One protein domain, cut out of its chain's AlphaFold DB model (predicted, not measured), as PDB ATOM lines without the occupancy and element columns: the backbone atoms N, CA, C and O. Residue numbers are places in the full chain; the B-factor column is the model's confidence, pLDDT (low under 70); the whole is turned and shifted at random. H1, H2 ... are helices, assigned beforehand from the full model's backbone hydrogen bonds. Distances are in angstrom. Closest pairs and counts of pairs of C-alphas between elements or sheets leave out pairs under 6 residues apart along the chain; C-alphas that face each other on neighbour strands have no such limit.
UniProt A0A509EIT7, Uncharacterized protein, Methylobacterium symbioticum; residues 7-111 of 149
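What this domain is: This is residues 7 to 111 of the 149 residues of an uncharacterized protein of Methylobacterium symbioticum (UniProt A0A509EIT7). Picture a small cluster of five short helices, H4 to H8, and a long open arm that swings away from it in a wide arc and holds the helices H1, H2 and H3, which touch no helix. The link of residues 36 to 52 joins arm and cluster; residues 7 to 28 and 42 to 47 stick out. The printed part has 105 residues with eight named helices, H1 to H8 in chain order, and no named strand: all helix, with 63 residues in helices. It is only just loose, close to extended, with a radius of gyration of the C-alphas of 19.1 A and spans of 48 by 42 by 25 A.

How they stand to each other: Begin at H1, residues 7 to 11, then pass to H2, residues 18 to 23, and H3, residues 26 to 35; the three are apart from one another. Past the long link you reach H4, residues 53 to 59, and then H5, residues 64 to 70, which is close to H4 but not clearly touching, the closest C-alphas being those of Arg 57 and Phe 67, 6.3 A apart. Next comes H6, residues 75 to 82, which touches H5, the closest C-alphas being those of Ala 68 and Thr 75 at 5.1 A, with their lines only just about perpendicular at 73 degrees. H6 also touches H4, about perpendicular at 85 degrees, with the C-alphas of Ala 54 and Glu 82 closest at 5.5 A. H7, residues 90 to 101, only just touches H4, with 3 pairs of C-alphas within 8 A and with its residues 96 to 100 alone; the closest C-alphas are those of Leu 56 and Ala 100, 6.7 A apart. These two run the same way at a shallow tilt of 18 degrees. H8, residues 103 to 110, is close to H7 but not clearly touching, with the C-alphas of Val 99 and Ala 106 closest at 5.4 A, at a steep tilt of 53 degrees, opposite ways. In all eight helices every O i to N i+4 pair is within hydrogen-bond range.

Where its parts are: Find C-alpha 7 at (37.837, -5.699, 34.742), where H1 begins. H3 starts at C-alpha 26, (69.912, -14.220, 22.798), and is 14.3 A long from first to last C-alpha. H7, the longest helix, measures 16.6 A, and H8 ends at C-alpha 110, (37.442, -36.365, 7.520).

The domain as a whole: Look for the two C-alphas farthest apart at Glu 35 and Gly 111, 49.3 A from each other. The printed part has no cut. The link from H3 to H4, 17 residues, is long; the other links are short or tight. The mean pLDDT of the printed part is 92.1, and no printed residue is under 70.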
ATOM      1  N   GLU A   7      37.539  -7.077  35.146       86.44
ATOM      2  CA  GLU A   7      37.837  -5.699  34.742       86.44
ATOM      3  C   GLU A   7      39.086  -5.154  35.442       86.44
ATOM      4  O   GLU A   7      39.942  -4.573  34.789       86.44
ATOM      5  N   SER A   8      39.252  -5.407  36.746       85.31
ATOM      6  CA  SER A   8      40.447  -4.985  37.489       85.31
ATOM      7  C   SER A   8      41.713  -5.711  37.036       85.31
ATOM      8  O   SER A   8      42.782  -5.113  37.076       85.31
ATOM      9  N   ILE A   9      41.618  -6.981  36.630       88.00
ATOM     10  CA  ILE A   9      42.760  -7.745  36.106       88.00
ATOM     11  C   ILE A   9      43.168  -7.209  34.736       88.00
ATOM     12  O   ILE A   9      44.348  -6.977  34.515       88.00
ATOM     13  N   LEU A  10      42.205  -6.998  33.838       83.00
ATOM     14  CA  LEU A  10      42.474  -6.506  32.486       83.00
ATOM     15  C   LEU A  10      42.928  -5.039  32.475       83.00
ATOM     16  O   LEU A  10      43.717  -4.659  31.617       83.00
ATOM     17  N   ALA A  11      42.450  -4.225  33.420       85.94
ATOM     18  CA  ALA A  11      42.869  -2.832  33.575       85.94
ATOM     19  C   ALA A  11      44.209  -2.678  34.313       85.94
ATOM     20  O   ALA A  11      44.835  -1.622  34.227       85.94
ATOM     21  N   ALA A  12      44.649  -3.695  35.059       83.06
ATOM     22  CA  ALA A  12      45.943  -3.657  35.719       83.06
ATOM     23  C   ALA A  12      47.047  -3.832  34.674       83.06
ATOM     24  O   ALA A  12      47.135  -4.868  34.014       83.06
ATOM     25  N   ALA A  13      47.918  -2.828  34.555       78.31
ATOM     26  CA  ALA A  13      49.166  -3.007  33.835       78.31
ATOM     27  C   ALA A  13      49.950  -4.156  34.495       78.31
ATOM     28  O   ALA A  13      50.002  -4.229  35.730       78.31
ATOM     29  N   PRO A  14      50.519  -5.080  33.707       81.31
ATOM     30  CA  PRO A  14      51.337  -6.137  34.267       81.31
ATOM     31  C   PRO A  14      52.575  -5.520  34.926       81.31
ATOM     32  O   PRO A  14      53.173  -4.593  34.380       81.31
ATOM     33  N   ASP A  15      52.950  -6.044  36.092       85.00
ATOM     34  CA  ASP A  15      54.195  -5.695  36.784       85.00
ATOM     35  C   ASP A  15      55.365  -6.379  36.064       85.00
ATOM     36  O   ASP A  15      55.839  -7.446  36.454       85.00
ATOM     37  N   LEU A  16      55.709  -5.833  34.898       86.56
ATOM     38  CA  LEU A  16      56.735  -6.341  33.998       86.56
ATOM     39  C   LEU A  16      57.636  -5.189  33.568       86.56
ATOM     40  O   LEU A  16      57.193  -4.252  32.901       86.56
ATOM     41  N   ASP A  17      58.914  -5.313  33.901       90.81
ATOM     42  CA  ASP A  17      59.963  -4.450  33.378       90.81
ATOM     43  C   ASP A  17      60.224  -4.804  31.905       90.81
ATOM     44  O   ASP A  17      60.916  -5.777  31.587       90.81
ATOM     45  N   ARG A  18      59.587  -4.047  31.005       87.94
ATOM     46  CA  ARG A  18      59.711  -4.244  29.556       87.94
ATOM     47  C   ARG A  18      61.111  -3.933  29.052       87.94
ATOM     48  O   ARG A  18      61.594  -4.666  28.199       87.94
ATOM     49  N   GLU A  19      61.757  -2.902  29.592       91.00
ATOM     50  CA  GLU A  19      63.112  -2.517  29.184       91.00
ATOM     51  C   GLU A  19      64.094  -3.641  29.500       91.00
ATOM     52  O   GLU A  19      64.896  -4.018  28.649       91.00
ATOM     53  N   ARG A  20      63.970  -4.261  30.680       90.31
ATOM     54  CA  ARG A  20      64.768  -5.440  31.025       90.31
ATOM     55  C   ARG A  20      64.515  -6.611  30.077       90.31
ATOM     56  O   ARG A  20      65.469  -7.272  29.693       90.31
ATOM     57  N   LEU A  21      63.259  -6.889  29.716       90.00
ATOM     58  CA  LEU A  21      62.929  -7.982  28.790       90.00
ATOM     59  C   LEU A  21      63.502  -7.746  27.388       90.00
ATOM     60  O   LEU A  21      64.041  -8.674  26.799       90.00
ATOM     61  N   GLU A  22      63.388  -6.522  26.873       91.12
ATOM     62  CA  GLU A  22      63.890  -6.142  25.548       91.12
ATOM     63  C   GLU A  22      65.424  -6.062  25.500       91.12
ATOM     64  O   GLU A  22      66.016  -6.290  24.447       91.12
ATOM     65  N   ALA A  23      66.074  -5.770  26.631       94.12
ATOM     66  CA  ALA A  23      67.530  -5.751  26.754       94.12
ATOM     67  C   ALA A  23      68.163  -7.147  26.891       94.12
ATOM     68  O   ALA A  23      69.370  -7.282  26.679       94.12
ATOM     69  N   THR A  24      67.391  -8.178  27.252       94.00
ATOM     70  CA  THR A  24      67.895  -9.555  27.349       94.00
ATOM     71  C   THR A  24      68.279 -10.059  25.959       94.00
ATOM     72  O   THR A  24      67.418 -10.255  25.101       94.00
ATOM     73  N   THR A  25      69.575 -10.276  25.730       95.81
ATOM     74  CA  THR A  25      70.074 -10.765  24.437       95.81
ATOM     75  C   THR A  25      69.896 -12.275  24.298       95.81
ATOM     76  O   THR A  25      69.731 -12.994  25.282       95.81
ATOM     77  N   GLU A  26      69.972 -12.780  23.068       92.88
ATOM     78  CA  GLU A  26      69.912 -14.220  22.798       92.88
ATOM     79  C   GLU A  26      71.048 -14.976  23.513       92.88
ATOM     80  O   GLU A  26      70.842 -16.046  24.079       92.88
ATOM     81  N   GLU A  27      72.243 -14.387  23.587       93.56
ATOM     82  CA  GLU A  27      73.380 -14.964  24.310       93.56
ATOM     83  C   GLU A  27      73.155 -15.000  25.830       93.56
ATOM     84  O   GLU A  27      73.615 -15.923  26.508       93.56
ATOM     85  N   GLU A  28      72.458 -13.998  26.376       94.94
ATOM     86  CA  GLU A  28      72.031 -13.952  27.777       94.94
ATOM     87  C   GLU A  28      71.070 -15.112  28.078       94.94
ATOM     88  O   GLU A  28      71.286 -15.852  29.039       94.94
ATOM     89  N   ILE A  29      70.072 -15.314  27.209       92.88
ATOM     90  CA  ILE A  29      69.083 -16.400  27.299       92.88
ATOM     91  C   ILE A  29      69.779 -17.762  27.250       92.88
ATOM     92  O   ILE A  29      69.567 -18.604  28.122       92.88
ATOM     93  N   GLN A  30      70.656 -17.977  26.267       93.44
ATOM     94  CA  GLN A  30      71.365 -19.247  26.100       93.44
ATOM     95  C   GLN A  30      72.287 -19.563  27.277       93.44
ATOM     96  O   GLN A  30      72.408 -20.721  27.680       93.44
ATOM     97  N   ARG A  31      72.951 -18.548  27.844       95.31
ATOM     98  CA  ARG A  31      73.787 -18.724  29.033       95.31
ATOM     99  C   ARG A  31      72.950 -19.147  30.237       95.31
ATOM    100  O   ARG A  31      73.312 -20.127  30.878       95.31
ATOM    101  N   GLN A  32      71.843 -18.454  30.501       94.75
ATOM    102  CA  GLN A  32      70.929 -18.782  31.600       94.75
ATOM    103  C   GLN A  32      70.366 -20.202  31.455       94.75
ATOM    104  O   GLN A  32      70.423 -20.972  32.407       94.75
ATOM    105  N   ALA A  33      69.940 -20.595  30.249       93.75
ATOM    106  CA  ALA A  33      69.487 -21.960  29.974       93.75
ATOM    107  C   ALA A  33      70.558 -23.006  30.334       93.75
ATOM    108  O   ALA A  33      70.275 -23.974  31.036       93.75
ATOM    109  N   ARG A  34      71.819 -22.776  29.932       94.75
ATOM    110  CA  ARG A  34      72.946 -23.668  30.259       94.75
ATOM    111  C   ARG A  34      73.260 -23.703  31.756       94.75
ATOM    112  O   ARG A  34      73.625 -24.760  32.266       94.75
ATOM    113  N   GLU A  35      73.141 -22.572  32.450       95.69
ATOM    114  CA  GLU A  35      73.306 -22.481  33.908       95.69
ATOM    115  C   GLU A  35      72.216 -23.268  34.656       95.69
ATOM    116  O   GLU A  35      72.529 -23.960  35.627       95.69
ATOM    117  N   ASP A  36      70.980 -23.253  34.149       95.50
ATOM    118  CA  ASP A  36      69.854 -24.056  34.650       95.50
ATOM    119  C   ASP A  36      69.961 -25.552  34.271       95.50
ATOM    120  O   ASP A  36      69.168 -26.382  34.728       95.50
ATOM    121  N   GLY A  37      70.974 -25.929  33.480       93.38
ATOM    122  CA  GLY A  37      71.214 -27.300  33.019       93.38
ATOM    123  C   GLY A  37      70.373 -27.710  31.808       93.38
ATOM    124  O   GLY A  37      70.330 -28.895  31.469       93.38
ATOM    125  N   GLU A  38      69.713 -26.754  31.158       91.81
ATOM    126  CA  GLU A  38      69.019 -26.949  29.892       91.81
ATOM    127  C   GLU A  38      69.991 -26.798  28.709       91.81
ATOM    128  O   GLU A  38      70.952 -26.028  28.741       91.81
ATOM    129  N   ASP A  39      69.746 -27.557  27.641       89.38
ATOM    130  CA  ASP A  39      70.467 -27.409  26.377       89.38
ATOM    131  C   ASP A  39      69.653 -26.485  25.451       89.38
ATOM    132  O   ASP A  39      68.594 -26.904  24.974       89.38
ATOM    133  N   PRO A  40      70.104 -25.238  25.194       84.81
ATOM    134  CA  PRO A  40      69.360 -24.297  24.355       84.81
ATOM    135  C   PRO A  40      69.275 -24.753  22.893       84.81
ATOM    136  O   PRO A  40      68.359 -24.351  22.179       84.81
ATOM    137  N   ASP A  41      70.196 -25.619  22.464       85.50
ATOM    138  CA  ASP A  41      70.262 -26.160  21.108       85.50
ATOM    139  C   ASP A  41      69.627 -27.562  21.025       85.50
ATOM    140  O   ASP A  41      69.746 -28.254  20.004       85.50
ATOM    141  N   ALA A  42      68.933 -27.997  22.089       84.81
ATOM    142  CA  ALA A  42      68.287 -29.296  22.144       84.81
ATOM    143  C   ALA A  42      67.338 -29.480  20.959       84.81
ATOM    144  O   ALA A  42      66.406 -28.707  20.716       84.81
ATOM    145  N   SER A  43      67.547 -30.574  20.229       81.38
ATOM    146  CA  SER A  43      66.701 -30.897  19.093       81.38
ATOM    147  C   SER A  43      65.253 -31.090  19.541       81.38
ATOM    148  O   SER A  43      64.945 -31.969  20.344       81.38
ATOM    149  N   THR A  44      64.330 -30.339  18.941       77.00
ATOM    150  CA  THR A  44      62.886 -30.569  19.114       77.00
ATOM    151  C   THR A  44      62.412 -31.836  18.378       77.00
ATOM    152  O   THR A  44      61.227 -32.173  18.381       77.00
ATOM    153  N   ASN A  45      63.322 -32.563  17.723       76.62
ATOM    154  CA  ASN A  45      62.998 -33.760  16.967       76.62
ATOM    155  C   ASN A  45      62.458 -34.858  17.902       76.62
ATOM    156  O   ASN A  45      63.126 -35.283  18.839       76.62
ATOM    157  N   GLY A  46      61.229 -35.312  17.643       74.25
ATOM    158  CA  GLY A  46      60.499 -36.253  18.504       74.25
ATOM    159  C   GLY A  46      59.402 -35.610  19.360       74.25
ATOM    160  O   GLY A  46      58.535 -36.328  19.859       74.25
ATOM    161  N   TYR A  47      59.364 -34.279  19.468       79.81
ATOM    162  CA  TYR A  47      58.243 -33.565  20.078       79.81
ATOM    163  C   TYR A  47      57.220 -33.160  19.018       79.81
ATOM    164  O   TYR A  47      57.554 -32.636  17.957       79.81
ATOM    165  N   ILE A  48      55.944 -33.394  19.322       80.69
ATOM    166  CA  ILE A  48      54.830 -32.962  18.482       80.69
ATOM    167  C   ILE A  48      54.213 -31.729  19.131       80.69
ATOM    168  O   ILE A  48      53.707 -31.795  20.256       80.69
ATOM    169  N   LEU A  49      54.226 -30.614  18.405       85.00
ATOM    170  CA  LEU A  49      53.491 -29.413  18.775       85.00
ATOM    171  C   LEU A  49      51.992 -29.697  18.624       85.00
ATOM    172  O   LEU A  49      51.476 -29.853  17.520       85.00
ATOM    173  N   VAL A  50      51.300 -29.817  19.757       91.69
ATOM    174  CA  VAL A  50      49.853 -30.034  19.796       91.69
ATOM    175  C   VAL A  50      49.205 -28.703  20.159       91.69
ATOM    176  O   VAL A  50      49.374 -28.259  21.298       91.69
ATOM    177  N   PRO A  51      48.476 -28.048  19.239       93.31
ATOM    178  CA  PRO A  51      47.802 -26.802  19.571       93.31
ATOM    179  C   PRO A  51      46.697 -27.045  20.598       93.31
ATOM    180  O   PRO A  51      46.136 -28.144  20.701       93.31
ATOM    181  N   ALA A  52      46.326 -25.994  21.331       95.50
ATOM    182  CA  ALA A  52      45.165 -26.070  22.198       95.50
ATOM    183  C   ALA A  52      43.907 -26.353  21.348       95.50
ATOM    184  O   ALA A  52      43.685 -25.675  20.337       95.50
ATOM    185  N   PRO A  53      43.040 -27.306  21.744       96.75
ATOM    186  CA  PRO A  53      41.861 -27.666  20.953       96.75
ATOM    187  C   PRO A  53      40.946 -26.477  20.628       96.75
ATOM    188  O   PRO A  53      40.395 -26.407  19.533       96.75
ATOM    189  N   ALA A  54      40.835 -25.512  21.548       97.31
ATOM    190  CA  ALA A  54      40.024 -24.312  21.365       97.31
ATOM    191  C   ALA A  54      40.581 -23.353  20.303       97.31
ATOM    192  O   ALA A  54      39.803 -22.649  19.656       97.31
ATOM    193  N   ASP A  55      41.905 -23.284  20.147       96.81
ATOM    194  CA  ASP A  55      42.551 -22.452  19.128       96.81
ATOM    195  C   ASP A  55      42.382 -23.092  17.752       96.81
ATOM    196  O   ASP A  55      41.912 -22.438  16.823       96.81
ATOM    197  N   LEU A  56      42.653 -24.399  17.652       95.94
ATOM    198  CA  LEU A  56      42.492 -25.154  16.409       95.94
ATOM    199  C   LEU A  56      41.035 -25.171  15.930       95.94
ATOM    200  O   LEU A  56      40.753 -25.015  14.748       95.94
ATOM    201  N   ARG A  57      40.072 -25.315  16.844       96.00
ATOM    202  CA  ARG A  57      38.654 -25.232  16.486       96.00
ATOM    203  C   ARG A  57      38.280 -23.859  15.924       96.00
ATOM    204  O   ARG A  57      37.502 -23.781  14.975       96.00
ATOM    205  N   ARG A  58      38.785 -22.784  16.538       95.50
ATOM    206  CA  ARG A  58      38.507 -21.409  16.101       95.50
ATOM    207  C   ARG A  58      39.150 -21.102  14.754       95.50
ATOM    208  O   ARG A  58      38.510 -20.440  13.949       95.50
ATOM    209  N   SER A  59      40.353 -21.610  14.483       94.00
ATOM    210  CA  SER A  59      40.988 -21.439  13.169       94.00
ATOM    211  C   SER A  59      40.241 -22.164  12.045       94.00
ATOM    212  O   SER A  59      40.306 -21.739  10.896       94.00
ATOM    213  N   LEU A  60      39.494 -23.219  12.379       91.94
ATOM    214  CA  LEU A  60      38.635 -23.967  11.460       91.94
ATOM    215  C   LEU A  60      37.206 -23.405  11.325       91.94
ATOM    216  O   LEU A  60      36.417 -23.975  10.574       91.94
ATOM    217  N   ASP A  61      36.861 -22.342  12.059       93.38
ATOM    218  CA  ASP A  61      35.515 -21.748  12.111       93.38
ATOM    219  C   ASP A  61      34.400 -22.763  12.455       93.38
ATOM    220  O   ASP A  61      33.340 -22.833  11.832       93.38
ATOM    221  N   MET A  62      34.654 -23.612  13.458       92.81
ATOM    222  CA  MET A  62      33.718 -24.659  13.884       92.81
ATOM    223  C   MET A  62      33.102 -24.381  15.260       92.81
ATOM    224  O   MET A  62      33.769 -23.948  16.212       92.81
ATOM    225  N   THR A  63      31.820 -24.731  15.416       95.00
ATOM    226  CA  THR A  63      31.198 -24.839  16.746       95.00
ATOM    227  C   THR A  63      31.801 -26.005  17.534       95.00
ATOM    228  O   THR A  63      32.454 -26.887  16.967       95.00
ATOM    229  N   GLN A  64      31.585 -26.040  18.854       95.69
ATOM    230  CA  GLN A  64      32.094 -27.124  19.708       95.69
ATOM    231  C   GLN A  64      31.536 -28.493  19.274       95.69
ATOM    232  O   GLN A  64      32.258 -29.486  19.274       95.69
ATOM    233  N   GLU A  65      30.272 -28.544  18.848       95.12
ATOM    234  CA  GLU A  65      29.599 -29.744  18.344       95.12
ATOM    235  C   GLU A  65      30.138 -30.172  16.979       95.12
ATOM    236  O   GLU A  65      30.409 -31.355  16.774       95.12
ATOM    237  N   ALA A  66      30.322 -29.219  16.061       94.12
ATOM    238  CA  ALA A  66      30.874 -29.492  14.740       94.12
ATOM    239  C   ALA A  66      32.303 -30.042  14.852       94.12
ATOM    240  O   ALA A  66      32.632 -31.053  14.239       94.12
ATOM    241  N   PHE A  67      33.125 -29.445  15.711       95.62
ATOM    242  CA  PHE A  67      34.489 -29.905  15.955       95.62
ATOM    243  C   PHE A  67      34.543 -31.280  16.629       95.62
ATOM    244  O   PHE A  67      35.356 -32.126  16.263       95.62
ATOM    245  N   ALA A  68      33.637 -31.552  17.571       95.44
ATOM    246  CA  ALA A  68      33.523 -32.874  18.177       95.44
ATOM    247  C   ALA A  68      33.127 -33.943  17.145       95.44
ATOM    248  O   ALA A  68      33.733 -35.014  17.105       95.44
ATOM    249  N   ALA A  69      32.168 -33.634  16.264       94.31
ATOM    250  CA  ALA A  69      31.776 -34.516  15.168       94.31
ATOM    251  C   ALA A  69      32.929 -34.749  14.177       94.31
ATOM    252  O   ALA A  69      33.164 -35.887  13.774       94.31
ATOM    253  N   PHE A  70      33.677 -33.694  13.846       94.44
ATOM    254  CA  PHE A  70      34.859 -33.741  12.985       94.44
ATOM    255  C   PHE A  70      35.946 -34.673  13.535       94.44
ATOM    256  O   PHE A  70      36.443 -35.542  12.821       94.44
ATOM    257  N   LEU A  71      36.249 -34.562  14.832       94.31
ATOM    258  CA  LEU A  71      37.214 -35.423  15.523       94.31
ATOM    259  C   LEU A  71      36.640 -36.792  15.933       94.31
ATOM    260  O   LEU A  71      37.371 -37.622  16.469       94.31
ATOM    261  N   ARG A  72      35.345 -37.042  15.693       93.56
ATOM    262  CA  ARG A  72      34.615 -38.263  16.085       93.56
ATOM    263  C   ARG A  72      34.672 -38.556  17.588       93.56
ATOM    264  O   ARG A  72      34.749 -39.709  18.010       93.56
ATOM    265  N   VAL A  73      34.575 -37.509  18.399       95.19
ATOM    266  CA  VAL A  73      34.504 -37.583  19.864       95.19
ATOM    267  C   VAL A  73      33.212 -36.951  20.379       95.19
ATOM    268  O   VAL A  73      32.466 -36.304  19.648       95.19
ATOM    269  N   LEU A  74      32.916 -37.139  21.664       96.50
ATOM    270  CA  LEU A  74      31.756 -36.504  22.287       96.50
ATOM    271  C   LEU A  74      32.011 -35.004  22.489       96.50
ATOM    272  O   LEU A  74      33.101 -34.605  22.898       96.50
ATOM    273  N   THR A  75      30.977 -34.173  22.332       96.75
ATOM    274  CA  THR A  75      31.055 -32.728  22.632       96.75
ATOM    275  C   THR A  75      31.523 -32.465  24.064       96.75
ATOM    276  O   THR A  75      32.307 -31.553  24.309       96.75
ATOM    277  N   GLY A  76      31.099 -33.305  25.019       97.31
ATOM    278  CA  GLY A  76      31.563 -33.235  26.408       97.31
ATOM    279  C   GLY A  76      33.068 -33.486  26.563       97.31
ATOM    280  O   GLY A  76      33.700 -32.863  27.411       97.31
ATOM    281  N   THR A  77      33.653 -34.336  25.715       97.69
ATOM    282  CA  THR A  77      35.098 -34.596  25.689       97.69
ATOM    283  C   THR A  77      35.860 -33.360  25.217       97.69
ATOM    284  O   THR A  77      36.748 -32.898  25.929       97.69
ATOM    285  N   VAL A  78      35.451 -32.759  24.090       97.69
ATOM    286  CA  VAL A  78      36.034 -31.494  23.601       97.69
ATOM    287  C   VAL A  78      35.907 -30.398  24.655       97.69
ATOM    288  O   VAL A  78      36.880 -29.716  24.956       97.69
ATOM    289  N   ARG A  79      34.734 -30.266  25.282       98.06
ATOM    290  CA  ARG A  79      34.514 -29.286  26.350       98.06
ATOM    291  C   ARG A  79      35.476 -29.473  27.521       98.06
ATOM    292  O   ARG A  79      36.008 -28.486  28.022       98.06
ATOM    293  N   ASN A  80      35.702 -30.709  27.961       98.00
ATOM    294  CA  ASN A  80      36.643 -30.983  29.045       98.00
ATOM    295  C   ASN A  80      38.082 -30.622  28.657       98.00
ATOM    296  O   ASN A  80      38.807 -30.099  29.503       98.00
ATOM    297  N   TRP A  81      38.476 -30.861  27.401       97.62
ATOM    298  CA  TRP A  81      39.791 -30.478  26.885       97.62
ATOM    299  C   TRP A  81      39.975 -28.962  26.833       97.62
ATOM    300  O   TRP A  81      40.957 -28.448  27.355       97.62
ATOM    301  N   GLU A  82      39.015 -28.235  26.260       97.44
ATOM    302  CA  GLU A  82      39.083 -26.772  26.137       97.44
ATOM    303  C   GLU A  82      39.069 -26.062  27.497       97.44
ATOM    304  O   GLU A  82      39.641 -24.987  27.640       97.44
ATOM    305  N   GLN A  83      38.441 -26.666  28.509       96.88
ATOM    306  CA  GLN A  83      38.432 -26.161  29.885       96.88
ATOM    307  C   GLN A  83      39.626 -26.643  30.726       96.88
ATOM    308  O   GLN A  83      39.698 -26.311  31.908       96.88
ATOM    309  N   GLY A  84      40.513 -27.476  30.173       95.94
ATOM    310  CA  GLY A  84      41.656 -28.037  30.896       95.94
ATOM    311  C   GLY A  84      41.293 -29.016  32.021       95.94
ATOM    312  O   GLY A  84      42.134 -29.314  32.862       95.94
ATOM    313  N   ARG A  85      40.056 -29.539  32.063       96.69
ATOM    314  CA  ARG A  85      39.634 -30.537  33.071       96.69
ATOM    315  C   ARG A  85      40.313 -31.887  32.861       96.69
ATOM    316  O   ARG A  85      40.562 -32.609  33.820       96.69
ATOM    317  N   THR A  86      40.565 -32.230  31.602       96.94
ATOM    318  CA  THR A  86      41.289 -33.435  31.187       96.94
ATOM    319  C   THR A  86      42.126 -33.101  29.959       96.94
ATOM    320  O   THR A  86      41.612 -32.402  29.085       96.94
ATOM    321  N   PRO A  87      43.360 -33.606  29.826       94.88
ATOM    322  CA  PRO A  87      44.107 -33.476  28.582       94.88
ATOM    323  C   PRO A  87      43.552 -34.421  27.496       94.88
ATOM    324  O   PRO A  87      42.942 -35.443  27.830       94.88
ATOM    325  N   PRO A  88      43.773 -34.126  26.202       96.62
ATOM    326  CA  PRO A  88      43.554 -35.093  25.130       96.62
ATOM    327  C   PRO A  88      44.473 -36.309  25.291       96.62
ATOM    328  O   PRO A  88      45.638 -36.168  25.675       96.62
ATOM    329  N   ASP A  89      43.955 -37.500  24.991       95.19
ATOM    330  CA  ASP A  89      44.747 -38.731  24.983       95.19
ATOM    331  C   ASP A  89      45.791 -38.725  23.843       95.19
ATOM    332  O   ASP A  89      45.701 -37.898  22.930       95.19
ATOM    333  N   PRO A  90      46.797 -39.620  23.857       94.56
ATOM    334  CA  PRO A  90      47.861 -39.618  22.851       94.56
ATOM    335  C   PRO A  90      47.375 -39.699  21.397       94.56
ATOM    336  O   PRO A  90      47.935 -39.019  20.542       94.56
ATOM    337  N   ALA A  91      46.322 -40.468  21.101       95.00
ATOM    338  CA  ALA A  91      45.801 -40.569  19.740       95.00
ATOM    339  C   ALA A  91      45.099 -39.269  19.322       95.00
ATOM    340  O   ALA A  91      45.318 -38.773  18.215       95.00
ATOM    341  N   ALA A  92      44.319 -38.670  20.228       95.88
ATOM    342  CA  ALA A  92      43.711 -37.363  20.002       95.88
ATOM    343  C   ALA A  92      44.766 -36.266  19.787       95.88
ATOM    344  O   ALA A  92      44.611 -35.439  18.894       95.88
ATOM    345  N   ARG A  93      45.868 -36.275  20.549       95.75
ATOM    346  CA  ARG A  93      46.993 -35.340  20.376       95.75
ATOM    347  C   ARG A  93      47.618 -35.439  18.988       95.75
ATOM    348  O   ARG A  93      47.817 -34.411  18.344       95.75
ATOM    349  N   THR A  94      47.874 -36.657  18.513       94.81
ATOM    350  CA  THR A  94      48.385 -36.894  17.156       94.81
ATOM    351  C   THR A  94      47.411 -36.380  16.101       94.81
ATOM    352  O   THR A  94      47.824 -35.691  15.173       94.81
ATOM    353  N   LEU A  95      46.111 -36.652  16.258       95.19
ATOM    354  CA  LEU A  95      45.093 -36.159  15.330       95.19
ATOM    355  C   LEU A  95      45.034 -34.626  15.309       95.19
ATOM    356  O   LEU A  95      45.009 -34.035  14.235       95.19
ATOM    357  N   LEU A  96      45.052 -33.978  16.475       96.62
ATOM    358  CA  LEU A  96      45.067 -32.517  16.585       96.62
ATOM    359  C   LEU A  96      46.296 -31.914  15.896       96.62
ATOM    360  O   LEU A  96      46.162 -30.928  15.179       96.62
ATOM    361  N   ALA A  97      47.473 -32.519  16.067       95.25
ATOM    362  CA  ALA A  97      48.692 -32.074  15.401       95.25
ATOM    363  C   ALA A  97      48.633 -32.256  13.874       95.25
ATOM    364  O   ALA A  97      49.019 -31.353  13.138       95.25
ATOM    365  N   LEU A  98      48.098 -33.379  13.387       94.69
ATOM    366  CA  LEU A  98      47.902 -33.618  11.951       94.69
ATOM    367  C   LEU A  98      46.939 -32.602  11.330       94.69
ATOM    368  O   LEU A  98      47.218 -32.051  10.269       94.69
ATOM    369  N   VAL A  99      45.824 -32.324  12.011       95.00
ATOM    370  CA  VAL A  99      44.853 -31.310  11.577       95.00
ATOM    371  C   VAL A  99      45.489 -29.920  11.575       95.00
ATOM    372  O   VAL A  99      45.204 -29.128  10.687       95.00
ATOM    373  N   ALA A 100      46.350 -29.614  12.546       95.12
ATOM    374  CA  ALA A 100      47.056 -28.338  12.610       95.12
ATOM    375  C   ALA A 100      48.085 -28.168  11.486       95.12
ATOM    376  O   ALA A 100      48.257 -27.059  10.987       95.12
ATOM    377  N   ALA A 101      48.756 -29.257  11.099       94.50
ATOM    378  CA  ALA A 101      49.767 -29.251  10.049       94.50
ATOM    379  C   ALA A 101      49.161 -29.038   8.650       94.50
ATOM    380  O   ALA A 101      49.721 -28.283   7.860       94.50
ATOM    381  N   ASP A 102      48.017 -29.665   8.354       95.12
ATOM    382  CA  ASP A 102      47.284 -29.455   7.098       95.12
ATOM    383  C   ASP A 102      45.757 -29.447   7.322       95.12
ATOM    384  O   ASP A 102      45.070 -30.465   7.142       95.12
ATOM    385  N   PRO A 103      45.194 -28.286   7.706       93.12
ATOM    386  CA  PRO A 103      43.765 -28.144   7.963       93.12
ATOM    387  C   PRO A 103      42.901 -28.455   6.738       93.12
ATOM    388  O   PRO A 103      41.836 -29.065   6.858       93.12
ATOM    389  N   ALA A 104      43.350 -28.047   5.547       91.56
ATOM    390  CA  ALA A 104      42.585 -28.194   4.315       91.56
ATOM    391  C   ALA A 104      42.455 -29.670   3.925       91.56
ATOM    392  O   ALA A 104      41.349 -30.143   3.641       91.56
ATOM    393  N   HIS A 105      43.562 -30.415   3.972       93.69
ATOM    394  CA  HIS A 105      43.561 -31.842   3.686       93.69
ATOM    395  C   HIS A 105      42.813 -32.637   4.759       93.69
ATOM    396  O   HIS A 105      42.023 -33.524   4.432       93.69
ATOM    397  N   ALA A 106      42.976 -32.283   6.038       93.31
ATOM    398  CA  ALA A 106      42.238 -32.925   7.121       93.31
ATOM    399  C   ALA A 106      40.717 -32.762   6.959       93.31
ATOM    400  O   ALA A 106      39.973 -33.734   7.103       93.31
ATOM    401  N   VAL A 107      40.249 -31.563   6.595       91.06
ATOM    402  CA  VAL A 107      38.828 -31.303   6.305       91.06
ATOM    403  C   VAL A 107      38.341 -32.075   5.080       91.06
ATOM    404  O   VAL A 107      37.226 -32.598   5.099       91.06
ATOM    405  N   ALA A 108      39.159 -32.197   4.032       90.50
ATOM    406  CA  ALA A 108      38.815 -32.997   2.859       90.50
ATOM    407  C   ALA A 108      38.677 -34.495   3.192       90.50
ATOM    408  O   ALA A 108      37.734 -35.139   2.738       90.50
ATOM    409  N   MET A 109      39.578 -35.035   4.019       91.31
ATOM    410  CA  MET A 109      39.631 -36.461   4.364       91.31
ATOM    411  C   MET A 109      38.588 -36.880   5.403       91.31
ATOM    412  O   MET A 109      37.974 -37.941   5.287       91.31
ATOM    413  N   LEU A 110      38.392 -36.069   6.443       88.81
ATOM    414  CA  LEU A 110      37.442 -36.365   7.520       88.81
ATOM    415  C   LEU A 110      36.015 -35.913   7.178       88.81
ATOM    416  O   LEU A 110      35.060 -36.392   7.796       88.81
ATOM    417  N   GLY A 111      35.879 -35.050   6.167       84.75
ATOM    418  CA  GLY A 111      34.639 -34.406   5.760       84.75
ATOM    419  C   GLY A 111      34.386 -33.117   6.542       84.75
ATOM    420  O   GLY A 111      34.774 -32.976   7.703       84.75
TER     421      GLY A 111